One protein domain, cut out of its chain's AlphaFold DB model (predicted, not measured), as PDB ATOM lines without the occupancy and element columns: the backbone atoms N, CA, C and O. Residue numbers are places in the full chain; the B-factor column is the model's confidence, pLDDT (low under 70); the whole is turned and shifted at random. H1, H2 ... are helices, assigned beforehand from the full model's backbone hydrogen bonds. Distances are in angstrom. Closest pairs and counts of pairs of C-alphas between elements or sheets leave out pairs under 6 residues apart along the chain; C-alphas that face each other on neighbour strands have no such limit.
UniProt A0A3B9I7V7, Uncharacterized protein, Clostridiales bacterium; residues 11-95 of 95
ATOM      1  N   SER A  11      -0.259  -8.852  -5.247       60.12
ATOM      2  CA  SER A  11       1.040  -8.219  -5.031       60.12
ATOM      3  C   SER A  11       2.075  -9.126  -4.344       60.12
ATOM      4  O   SER A  11       3.193  -9.224  -4.843       60.12
ATOM      5  N   ILE A  12       1.739  -9.833  -3.249       65.31
ATOM      6  CA  ILE A  12       2.691 -10.749  -2.576       65.31
ATOM      7  C   ILE A  12       3.039 -11.916  -3.496       65.31
ATOM      8  O   ILE A  12       4.212 -12.266  -3.643       65.31
ATOM      9  N   ILE A  13       2.021 -12.522  -4.112       67.00
ATOM     10  CA  ILE A  13       2.210 -13.645  -5.035       67.00
ATOM     11  C   ILE A  13       3.047 -13.192  -6.233       67.00
ATOM     12  O   ILE A  13       3.962 -13.901  -6.635       67.00
ATOM     13  N   GLY A  14       2.799 -11.989  -6.753       71.75
ATOM     14  CA  GLY A  14       3.579 -11.392  -7.830       71.75
ATOM     15  C   GLY A  14       5.054 -11.239  -7.465       71.75
ATOM     16  O   GLY A  14       5.913 -11.660  -8.232       71.75
ATOM     17  N   VAL A  15       5.362 -10.719  -6.274       70.75
ATOM     18  CA  VAL A  15       6.751 -10.569  -5.800       70.75
ATOM     19  C   VAL A  15       7.425 -11.928  -5.592       70.75
ATOM     20  O   VAL A  15       8.585 -12.097  -5.969       70.75
ATOM     21  N   LEU A  16       6.703 -12.909  -5.042       70.19
ATOM     22  CA  LEU A  16       7.185 -14.282  -4.879       70.19
ATOM     23  C   LEU A  16       7.472 -14.946  -6.228       70.19
ATOM     24  O   LEU A  16       8.572 -15.451  -6.435       70.19
ATOM     25  N   CYS A  17       6.527 -14.902  -7.167       74.00
ATOM     26  CA  CYS A  17       6.702 -15.450  -8.509       74.00
ATOM     27  C   CYS A  17       7.839 -14.750  -9.257       74.00
ATOM     28  O   CYS A  17       8.635 -15.413  -9.914       74.00
ATOM     29  N   LEU A  18       7.973 -13.429  -9.140       74.06
ATOM     30  CA  LEU A  18       9.047 -12.706  -9.813       74.06
ATOM     31  C   LEU A  18      10.424 -13.066  -9.228       74.06
ATOM     32  O   LEU A  18      11.360 -13.318  -9.981       74.06
ATOM     33  N   ARG A  19      10.554 -13.145  -7.895       74.00
ATOM     34  CA  ARG A  19      11.826 -13.499  -7.241       74.00
ATOM     35  C   ARG A  19      12.214 -14.956  -7.423       74.00
ATOM     36  O   ARG A  19      13.376 -15.231  -7.685       74.00
ATOM     37  N   PHE A  20      11.274 -15.879  -7.264       72.62
ATOM     38  CA  PHE A  20      11.593 -17.298  -7.352       72.62
ATOM     39  C   PHE A  20      11.575 -17.785  -8.800       72.62
ATOM     40  O   PHE A  20      12.417 -18.580  -9.172       72.62
ATOM     41  N   ILE A  21      10.688 -17.315  -9.674       76.94
ATOM     42  CA  ILE A  21      10.580 -17.866 -11.035       76.94
ATOM     43  C   ILE A  21      11.294 -16.969 -12.045       76.94
ATOM     44  O   ILE A  21      12.178 -17.435 -12.760       76.94
ATOM     45  N   ALA A  22      10.956 -15.678 -12.097       82.06
ATOM     46  CA  ALA A  22      11.478 -14.801 -13.145       82.06
ATOM     47  C   ALA A  22      12.975 -14.485 -12.972       82.06
ATOM     48  O   ALA A  22      13.722 -14.577 -13.940       82.06
ATOM     49  N   SER A  23      13.432 -14.164 -11.758       81.56
ATOM     50  CA  SER A  23      14.835 -13.821 -11.467       81.56
ATOM     51  C   SER A  23      15.831 -14.925 -11.872       81.56
ATOM     52  O   SER A  23      16.712 -14.652 -12.695       81.56
ATOM     53  N   PRO A  24      15.697 -16.188 -11.409       80.69
ATOM     54  CA  PRO A  24      16.607 -17.246 -11.842       80.69
ATOM     55  C   PRO A  24      16.424 -17.624 -13.315       80.69
ATOM     56  O   PRO A  24      17.411 -17.982 -13.950       80.69
ATOM     57  N   ALA A  25      15.224 -17.496 -13.897       83.62
ATOM     58  CA  ALA A  25      15.022 -17.735 -15.329       83.62
ATOM     59  C   ALA A  25      15.763 -16.706 -16.200       83.62
ATOM     60  O   ALA A  25      16.414 -17.073 -17.179       83.62
ATOM     61  N   ILE A  26      15.712 -15.424 -15.823       84.88
ATOM     62  CA  ILE A  26      16.448 -14.353 -16.503       84.88
ATOM     63  C   ILE A  26      17.953 -14.586 -16.356       84.88
ATOM     64  O   ILE A  26      18.673 -14.504 -17.352       84.88
ATOM     65  N   MET A  27      18.435 -14.941 -15.158       84.19
ATOM     66  CA  MET A  27      19.857 -15.239 -14.976       84.19
ATOM     67  C   MET A  27      20.313 -16.463 -15.756       84.19
ATOM     68  O   MET A  27      21.376 -16.408 -16.363       84.19
ATOM     69  N   PHE A  28      19.506 -17.520 -15.815       82.06
ATOM     70  CA  PHE A  28      19.808 -18.695 -16.624       82.06
ATOM     71  C   PHE A  28      19.905 -18.352 -18.124       82.06
ATOM     72  O   PHE A  28      20.813 -18.804 -18.829       82.06
ATOM     73  N   LEU A  29      19.004 -17.499 -18.622       86.06
ATOM     74  CA  LEU A  29      19.038 -17.036 -20.010       86.06
ATOM     75  C   LEU A  29      20.289 -16.188 -20.294       86.06
ATOM     76  O   LEU A  29      20.939 -16.373 -21.325       86.06
ATOM     77  N   MET A  30      20.654 -15.299 -19.367       84.25
ATOM     78  CA  MET A  30      21.875 -14.492 -19.446       84.25
ATOM     79  C   MET A  30      23.129 -15.370 -19.434       84.25
ATOM     80  O   MET A  30      23.986 -15.217 -20.301       84.25
ATOM     81  N   THR A  31      23.228 -16.350 -18.533       83.81
ATOM     82  CA  THR A  31      24.383 -17.258 -18.481       83.81
ATOM     83  C   THR A  31      24.544 -18.062 -19.771       83.81
ATOM     84  O   THR A  31      25.673 -18.294 -20.206       83.81
ATOM     85  N   ARG A  32      23.430 -18.410 -20.440       80.62
ATOM     86  CA  ARG A  32      23.452 -19.052 -21.765       80.62
ATOM     87  C   ARG A  32      23.947 -18.089 -22.844       80.62
ATOM     88  O   ARG A  32      24.756 -18.484 -23.675       80.62
ATOM     89  N   LEU A  33      23.495 -16.834 -22.831       85.81
ATOM     90  CA  LEU A  33      23.917 -15.820 -23.804       85.81
ATOM     91  C   LEU A  33      25.433 -15.561 -23.747       85.81
ATOM     92  O   LEU A  33      26.075 -15.421 -24.786       85.81
ATOM     93  N   PHE A  34      26.003 -15.546 -22.540       83.12
ATOM     94  CA  PHE A  34      27.425 -15.288 -22.298       83.12
ATOM     95  C   PHE A  34      28.318 -16.544 -22.323       83.12
ATOM     96  O   PHE A  34      29.522 -16.410 -22.130       83.12
ATOM     97  N   HIS A  35      27.767 -17.740 -22.584       79.44
ATOM     98  CA  HIS A  35      28.495 -19.023 -22.585       79.44
ATOM     99  C   HIS A  35      29.370 -19.229 -21.333       79.44
ATOM    100  O   HIS A  35      30.535 -19.617 -21.427       79.44
ATOM    101  N   LEU A  36      28.815 -18.931 -20.155       78.00
ATOM    102  CA  LEU A  36      29.536 -19.070 -18.892       78.00
ATOM    103  C   LEU A  36      29.755 -20.540 -18.523       78.00
ATOM    104  O   LEU A  36      28.924 -21.403 -18.811       78.00
ATOM    105  N   ASP A  37      30.865 -20.805 -17.832       81.94
ATOM    106  CA  ASP A  37      31.176 -22.135 -17.318       81.94
ATOM    107  C   ASP A  37      30.096 -22.632 -16.337       81.94
ATOM    108  O   ASP A  37      29.358 -21.854 -15.712       81.94
ATOM    109  N   ARG A  38      29.984 -23.958 -16.210       76.94
ATOM    110  CA  ARG A  38      28.878 -24.620 -15.506       76.94
ATOM    111  C   ARG A  38      28.822 -24.219 -14.030       76.94
ATOM    112  O   ARG A  38      27.736 -23.990 -13.499       76.94
ATOM    113  N   LEU A  39      29.983 -24.049 -13.394       79.50
ATOM    114  CA  LEU A  39      30.081 -23.615 -12.000       79.50
ATOM    115  C   LEU A  39      29.571 -22.175 -11.818       79.50
ATOM    116  O   LEU A  39      28.772 -21.900 -10.921       79.50
ATOM    117  N   SER A  40      29.991 -21.255 -12.692       80.94
ATOM    118  CA  SER A  40      29.589 -19.843 -12.641       80.94
ATOM    119  C   SER A  40      28.085 -19.680 -12.838       80.94
ATOM    120  O   SER A  40      27.444 -18.914 -12.118       80.94
ATOM    121  N   THR A  41      27.513 -20.456 -13.758       80.81
ATOM    122  CA  THR A  41      26.070 -20.487 -14.014       80.81
ATOM    123  C   THR A  41      25.289 -20.941 -12.780       80.81
ATOM    124  O   THR A  41      24.343 -20.272 -12.369       80.81
ATOM    125  N   GLN A  42      25.709 -22.031 -12.133       77.38
ATOM    126  CA  GLN A  42      25.035 -22.551 -10.939       77.38
ATOM    127  C   GLN A  42      25.056 -21.553  -9.778       77.38
ATOM    128  O   GLN A  42      24.014 -21.284  -9.182       77.38
ATOM    129  N   VAL A  43      26.217 -20.961  -9.481       83.19
ATOM    130  CA  VAL A  43      26.347 -19.993  -8.381       83.19
ATOM    131  C   VAL A  43      25.500 -18.746  -8.647       83.19
ATOM    132  O   VAL A  43      24.773 -18.305  -7.758       83.19
ATOM    133  N   MET A  44      25.533 -18.206  -9.869       82.00
ATOM    134  CA  MET A  44      24.751 -17.021 -10.231       82.00
ATOM    135  C   MET A  44      23.242 -17.262 -10.155       82.00
ATOM    136  O   MET A  44      22.519 -16.431  -9.606       82.00
ATOM    137  N   VAL A  45      22.755 -18.396 -10.666       81.00
ATOM    138  CA  VAL A  45      21.321 -18.715 -10.639       81.00
ATOM    139  C   VAL A  45      20.837 -18.959  -9.205       81.00
ATOM    140  O   VAL A  45      19.769 -18.478  -8.833       81.00
ATOM    141  N   ILE A  46      21.639 -19.625  -8.366       79.06
ATOM    142  CA  ILE A  46      21.313 -19.829  -6.946       79.06
ATOM    143  C   ILE A  46      21.290 -18.493  -6.189       79.06
ATOM    144  O   ILE A  46      20.366 -18.250  -5.414       79.06
ATOM    145  N   MET A  47      22.257 -17.599  -6.429       78.62
ATOM    146  CA  MET A  47      22.253 -16.261  -5.824       78.62
ATOM    147  C   MET A  47      21.032 -15.436  -6.253       78.62
ATOM    148  O   MET A  47      20.438 -14.740  -5.433       78.62
ATOM    149  N   ALA A  48      20.613 -15.549  -7.514       76.38
ATOM    150  CA  ALA A  48      19.428 -14.865  -8.030       76.38
ATOM    151  C   ALA A  48      18.111 -15.374  -7.416       76.38
ATOM    152  O   ALA A  48      17.123 -14.636  -7.394       76.38
ATOM    153  N   ALA A  49      18.103 -16.609  -6.906       70.31
ATOM    154  CA  ALA A  49      16.979 -17.236  -6.211       70.31
ATOM    155  C   ALA A  49      17.000 -17.021  -4.683       70.31
ATOM    156  O   ALA A  49      16.186 -17.611  -3.968       70.31
ATOM    157  N   MET A  50      17.917 -16.196  -4.154       72.81
ATOM    158  CA  MET A  50      17.986 -15.936  -2.715       72.81
ATOM    159  C   MET A  50      16.704 -15.261  -2.184       72.81
ATOM    160  O   MET A  50      16.145 -14.362  -2.829       72.81
ATOM    161  N   PRO A  51      16.238 -15.663  -0.984       60.50
ATOM    162  CA  PRO A  51      15.008 -15.142  -0.399       60.50
ATOM    163  C   PRO A  51      15.103 -13.645  -0.069       60.50
ATOM    164  O   PRO A  51      16.185 -13.063   0.044       60.50
ATOM    165  N   SER A  52      13.940 -13.000   0.077       62.53
ATOM    166  CA  SER A  52      13.869 -11.573   0.399       62.53
ATOM    167  C   SER A  52      14.424 -11.285   1.792       62.53
ATOM    168  O   SER A  52      14.029 -11.908   2.772       62.53
ATOM    169  N   ILE A  53      15.338 -10.317   1.870       62.31
ATOM    170  CA  ILE A  53      16.089  -9.972   3.080       62.31
ATOM    171  C   ILE A  53      15.167  -9.267   4.079       62.31
ATOM    172  O   ILE A  53      14.403  -8.379   3.709       62.31
ATOM    173  N   VAL A  54      15.302  -9.599   5.366       60.81
ATOM    174  CA  VAL A  54      14.524  -9.023   6.484       60.81
ATOM    175  C   VAL A  54      14.483  -7.486   6.458       60.81
ATOM    176  O   VAL A  54      13.488  -6.887   6.832       60.81
ATOM    177  N   GLN A  55      15.507  -6.833   5.905       56.97
ATOM    178  CA  GLN A  55      15.596  -5.377   5.743       56.97
ATOM    179  C   GLN A  55      14.415  -4.738   4.984       56.97
ATOM    180  O   GLN A  55      14.136  -3.561   5.198       56.97
ATOM    181  N   THR A  56      13.674  -5.490   4.157       60.62
ATOM    182  CA  THR A  56      12.427  -4.973   3.560       60.62
ATOM    183  C   THR A  56      11.350  -4.619   4.592       60.62
ATOM    184  O   THR A  56      10.579  -3.702   4.324       60.62
ATOM    185  N   SER A  57      11.315  -5.252   5.776       60.88
ATOM    186  CA  SER A  57      10.363  -4.872   6.835       60.88
ATOM    187  C   SER A  57      10.719  -3.531   7.474       60.88
ATOM    188  O   SER A  57       9.843  -2.697   7.690       60.88
ATOM    189  N   LEU A  58      12.013  -3.282   7.699       62.69
ATOM    190  CA  LEU A  58      12.500  -2.018   8.255       62.69
ATOM    191  C   LEU A  58      12.162  -0.843   7.324       62.69
ATOM    192  O   LEU A  58      11.695   0.201   7.767       62.69
ATOM    193  N   VAL A  59      12.345  -1.040   6.014       63.19
ATOM    194  CA  VAL A  59      11.981  -0.044   4.999       63.19
ATOM    195  C   VAL A  59      10.468   0.148   4.944       63.19
ATOM    196  O   VAL A  59      10.018   1.286   4.944       63.19
ATOM    197  N   SER A  60       9.656  -0.914   4.963       61.47
ATOM    198  CA  SER A  60       8.196  -0.743   4.979       61.47
ATOM    199  C   SER A  60       7.703   0.040   6.196       61.47
ATOM    200  O   SER A  60       6.827   0.887   6.053       61.47
ATOM    201  N   GLU A  61       8.328  -0.170   7.357       64.31
ATOM    202  CA  GLU A  61       8.013   0.553   8.588       64.31
ATOM    203  C   GLU A  61       8.345   2.046   8.473       64.31
ATOM    204  O   GLU A  61       7.540   2.886   8.866       64.31
ATOM    205  N   MET A  62       9.471   2.390   7.835       64.38
ATOM    206  CA  MET A  62       9.835   3.787   7.562       64.38
ATOM    207  C   MET A  62       8.908   4.475   6.550       64.38
ATOM    208  O   MET A  62       8.722   5.687   6.619       64.38
ATOM    209  N   TYR A  63       8.326   3.723   5.612       68.12
ATOM    210  CA  TYR A  63       7.417   4.241   4.580       68.12
ATOM    211  C   TYR A  63       5.926   4.160   4.974       68.12
ATOM    212  O   TYR A  63       5.061   4.443   4.146       68.12
ATOM    213  N   GLY A  64       5.604   3.793   6.222       59.81
ATOM    214  CA  GLY A  64       4.221   3.714   6.716       59.81
ATOM    215  C   GLY A  64       3.400   2.555   6.135       59.81
ATOM    216  O   GLY A  64       2.174   2.556   6.227       59.81
ATOM    217  N   VAL A  65       4.065   1.569   5.529       61.59
ATOM    218  CA  VAL A  65       3.468   0.316   5.054       61.59
ATOM    219  C   VAL A  65       3.439  -0.675   6.223       61.59
ATOM    220  O   VAL A  65       4.372  -0.724   7.020       61.59
ATOM    221  N   ASP A  66       2.366  -1.458   6.349       68.62
ATOM    222  CA  ASP A  66       2.119  -2.329   7.506       68.62
ATOM    223  C   ASP A  66       3.273  -3.334   7.741       68.62
ATOM    224  O   ASP A  66       3.399  -4.356   7.063       68.62
ATOM    225  N   SER A  67       4.145  -3.029   8.710       65.44
ATOM    226  CA  SER A  67       5.374  -3.786   9.002       65.44
ATOM    227  C   SER A  67       5.072  -5.232   9.421       65.44
ATOM    228  O   SER A  67       5.800  -6.162   9.055       65.44
ATOM    229  N   LYS A  68       3.929  -5.469  10.090       66.62
ATOM    230  CA  LYS A  68       3.466  -6.831  10.412       66.62
ATOM    231  C   LYS A  68       3.130  -7.612   9.149       66.62
ATOM    232  O   LYS A  68       3.409  -8.812   9.094       66.62
ATOM    233  N   TYR A  69       2.581  -6.931   8.139       65.94
ATOM    234  CA  TYR A  69       2.236  -7.564   6.878       65.94
ATOM    235  C   TYR A  69       3.486  -8.089   6.155       65.94
ATOM    236  O   TYR A  69       3.546  -9.246   5.729       65.94
ATOM    237  N   VAL A  70       4.520  -7.246   6.104       65.38
ATOM    238  CA  VAL A  70       5.802  -7.526   5.446       65.38
ATOM    239  C   VAL A  70       6.628  -8.568   6.208       65.38
ATOM    240  O   VAL A  70       7.218  -9.455   5.589       65.38
ATOM    241  N   ALA A  71       6.624  -8.537   7.544       69.56
ATOM    242  CA  ALA A  71       7.324  -9.517   8.379       69.56
ATOM    243  C   ALA A  71       6.812 -10.957   8.173       69.56
ATOM    244  O   ALA A  71       7.598 -11.910   8.108       69.56
ATOM    245  N   PHE A  72       5.501 -11.133   8.007       75.06
ATOM    246  CA  PHE A  72       4.914 -12.432   7.667       75.06
ATOM    247  C   PHE A  72       5.289 -12.874   6.248       75.06
ATOM    248  O   PHE A  72       5.615 -14.041   6.051       75.06
ATOM    249  N   THR A  73       5.303 -11.964   5.264       66.94
ATOM    250  CA  THR A  73       5.763 -12.283   3.902       66.94
ATOM    251  C   THR A  73       7.209 -12.760   3.909       66.94
ATOM    252  O   THR A  73       7.522 -13.758   3.269       66.94
ATOM    253  N   ILE A  74       8.082 -12.106   4.678       71.88
ATOM    254  CA  ILE A  74       9.480 -12.521   4.839       71.88
ATOM    255  C   ILE A  74       9.550 -13.916   5.465       71.88
ATOM    256  O   ILE A  74      10.205 -14.798   4.917       71.88
ATOM    257  N   SER A  75       8.819 -14.149   6.556       75.44
ATOM    258  CA  SER A  75       8.753 -15.463   7.212       75.44
ATOM    259  C   SER A  75       8.296 -16.559   6.243       75.44
ATOM    260  O   SER A  75       8.916 -17.620   6.167       75.44
ATOM    261  N   LEU A  76       7.276 -16.273   5.431       75.69
ATOM    262  CA  LEU A  76       6.781 -17.178   4.400       75.69
ATOM    263  C   LEU A  76       7.832 -17.433   3.309       75.69
ATOM    264  O   LEU A  76       8.044 -18.583   2.935       75.69
ATOM    265  N   THR A  77       8.539 -16.397   2.839       71.31
ATOM    266  CA  THR A  77       9.615 -16.541   1.839       71.31
ATOM    267  C   THR A  77      10.797 -17.354   2.365       71.31
ATOM    268  O   THR A  77      11.421 -18.074   1.593       71.31
ATOM    269  N   THR A  78      11.085 -17.286   3.667       80.12
ATOM    270  CA  THR A  78      12.157 -18.055   4.316       80.12
ATOM    271  C   THR A  78      11.802 -19.537   4.391       80.12
ATOM    272  O   THR A  78      12.607 -20.385   4.008       80.12
ATOM    273  N   VAL A  79      10.577 -19.856   4.822       81.00
ATOM    274  CA  VAL A  79      10.075 -21.240   4.847       81.00
ATOM    275  C   VAL A  79       9.976 -21.806   3.430       81.00
ATOM    276  O   VAL A  79      10.373 -22.941   3.191       81.00
ATOM    277  N   MET A  80       9.516 -21.007   2.463       74.62
ATOM    278  CA  MET A  80       9.523 -21.410   1.056       74.62
ATOM    279  C   MET A  80      10.947 -21.589   0.521       74.62
ATOM    280  O   MET A  80      11.203 -22.565  -0.173       74.62
ATOM    281  N   GLY A  81      11.892 -20.720   0.881       70.81
ATOM    282  CA  GLY A  81      13.296 -20.823   0.478       70.81
ATOM    283  C   GLY A  81      13.928 -22.165   0.854       70.81
ATOM    284  O   GLY A  81      14.614 -22.759   0.029       70.81
ATOM    285  N   LEU A  82      13.619 -22.701   2.040       79.25
ATOM    286  CA  LEU A  82      14.052 -24.042   2.466       79.25
ATOM    287  C   LEU A  82      13.631 -25.156   1.494       79.25
ATOM    288  O   LEU A  82      14.357 -26.134   1.339       79.25
ATOM    289  N   PHE A  83      12.487 -25.006   0.826       78.44
ATOM    290  CA  PHE A  83      11.995 -25.961  -0.166       78.44
ATOM    291  C   PHE A  83      12.480 -25.638  -1.587       78.44
ATOM    292  O   PHE A  83      12.847 -26.528  -2.352       78.44
ATOM    293  N   PHE A  84      12.521 -24.355  -1.945       75.44
ATOM    294  CA  PHE A  84      12.885 -23.906  -3.285       75.44
ATOM    295  C   PHE A  84      14.385 -24.052  -3.579       75.44
ATOM    296  O   PHE A  84      14.742 -24.398  -4.699       75.44
ATOM    297  N   ILE A  85      15.273 -23.860  -2.598       76.00
ATOM    298  CA  ILE A  85      16.726 -24.034  -2.778       76.00
ATOM    299  C   ILE A  85      17.094 -25.450  -3.276       76.00
ATOM    300  O   ILE A  85      17.730 -25.547  -4.330       76.00
ATOM    301  N   PRO A  86      16.700 -26.555  -2.600       77.00
ATOM    302  CA  PRO A  86      16.997 -27.902  -3.091       77.00
ATOM    303  C   PRO A  86      16.282 -28.209  -4.412       77.00
ATOM    304  O   PRO A  86      16.832 -28.917  -5.252       77.00
ATOM    305  N   PHE A  87      15.099 -27.631  -4.640       78.38
ATOM    306  CA  PHE A  87      14.388 -27.752  -5.911       78.38
ATOM    307  C   PHE A  87      15.182 -27.138  -7.078       78.38
ATOM    308  O   PHE A  87      15.373 -27.803  -8.096       78.38
ATOM    309  N   TYR A  88      15.721 -25.921  -6.930       69.88
ATOM    310  CA  TYR A  88      16.568 -25.305  -7.962       69.88
ATOM    311  C   TYR A  88      17.852 -26.090  -8.200       69.88
ATOM    312  O   TYR A  88      18.243 -26.257  -9.352       69.88
ATOM    313  N   MET A  89      18.490 -26.603  -7.142       72.31
ATOM    314  CA  MET A  89      19.660 -27.469  -7.296       72.31
ATOM    315  C   MET A  89      19.334 -28.731  -8.097       72.31
ATOM    316  O   MET A  89      20.114 -29.103  -8.968       72.31
ATOM    317  N   PHE A  90      18.185 -29.366  -7.851       80.00
ATOM    318  CA  PHE A  90      17.757 -30.550  -8.597       80.00
ATOM    319  C   PHE A  90      17.489 -30.234 -10.074       80.00
ATOM    320  O   PHE A  90      18.005 -30.916 -10.956       80.00
ATOM    321  N   VAL A  91      16.743 -29.159 -10.348       74.88
ATOM    322  CA  VAL A  91      16.424 -28.721 -11.716       74.88
ATOM    323  C   VAL A  91      17.687 -28.344 -12.494       74.88
ATOM    324  O   VAL A  91      17.837 -28.761 -13.635       74.88
ATOM    325  N   LEU A  92      18.614 -27.602 -11.879       66.00
ATOM    326  CA  LEU A  92      19.883 -27.206 -12.505       66.00
ATOM    327  C   LEU A  92      20.880 -28.359 -12.655       66.00
ATOM    328  O   LEU A  92      21.765 -28.273 -13.497       66.00
ATOM    329  N   ASN A  93      20.800 -29.400 -11.821       67.62
ATOM    330  CA  ASN A  93      21.647 -30.585 -11.960       67.62
ATOM    331  C   ASN A  93      21.180 -31.477 -13.119       67.62
ATOM    332  O   ASN A  93      22.011 -32.066 -13.809       67.62
ATOM    333  N   TYR A  94      19.862 -31.547 -13.337       58.38
ATOM    334  CA  TYR A  94      19.263 -32.302 -14.436       58.38
ATOM    335  C   TYR A  94      19.399 -31.606 -15.807       58.38
ATOM    336  O   TYR A  94      19.215 -32.253 -16.836       58.38
ATOM    337  N   LEU A  95      19.731 -30.309 -15.824       52.12
ATOM    338  CA  LEU A  95      19.974 -29.497 -17.023       52.12
ATOM    339  C   LEU A  95      21.473 -29.405 -17.388       52.12
ATOM    340  O   LEU A  95      21.748 -29.276 -18.597       52.12
TER     341      LEU A  95
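What this domain is: This is residues 11 to 95 of the 95 residues of an uncharacterized protein of Clostridiales bacterium (UniProt A0A3B9I7V7). H1 and H2 form a helical hairpin that packs alongside the long helix H4, while short H3 folds back on H4's first part. The printed part has 85 residues with four named helices, H1 to H4 along the chain, and is all helix. It is only just loose, close to compact, with a radius of gyration of the C-alphas of 14.8 A and spans of 44 by 23 by 18 A.

How they stand to each other: H1, residues 11 to 33, touches H2, residues 38 to 48, closest at C-alphas 24 and 45, 5.1 A. With H4, residues 67 to 94, the hub, they make an up-and-down bundle, each running against the one before. H1 only just touches H4, with 3 pairs of C-alphas within 8 A, closest 12 and 73. H2 touches H4 closest at C-alphas 42 and 92, 7.1 A. H3, residues 55 to 62, forms a hairpin with H4, closest at C-alphas 61 and 67, 5.1 A. O i to N i+4 pairs are within hydrogen-bond range throughout H2 and H3, 17 of 19 in H1 and 22 of 24 in H4.

Where its parts are: H1, 30.6 A, begins at C-alpha 11 (1.040, -8.219, -5.031). H2 measures 15.5 A and H3 11.0 A. H4, 39.4 A with a kink of 40 degrees near residue 83, ends at C-alpha 94 (19.263, -32.302, -14.436).

The domain as a whole: The C-alphas farthest apart, Asp 37 and Gly 64, are 44.4 A apart. The printed part has no cut and no long link. The pLDDT is under 70 in 30 residues, among them 51 to 71.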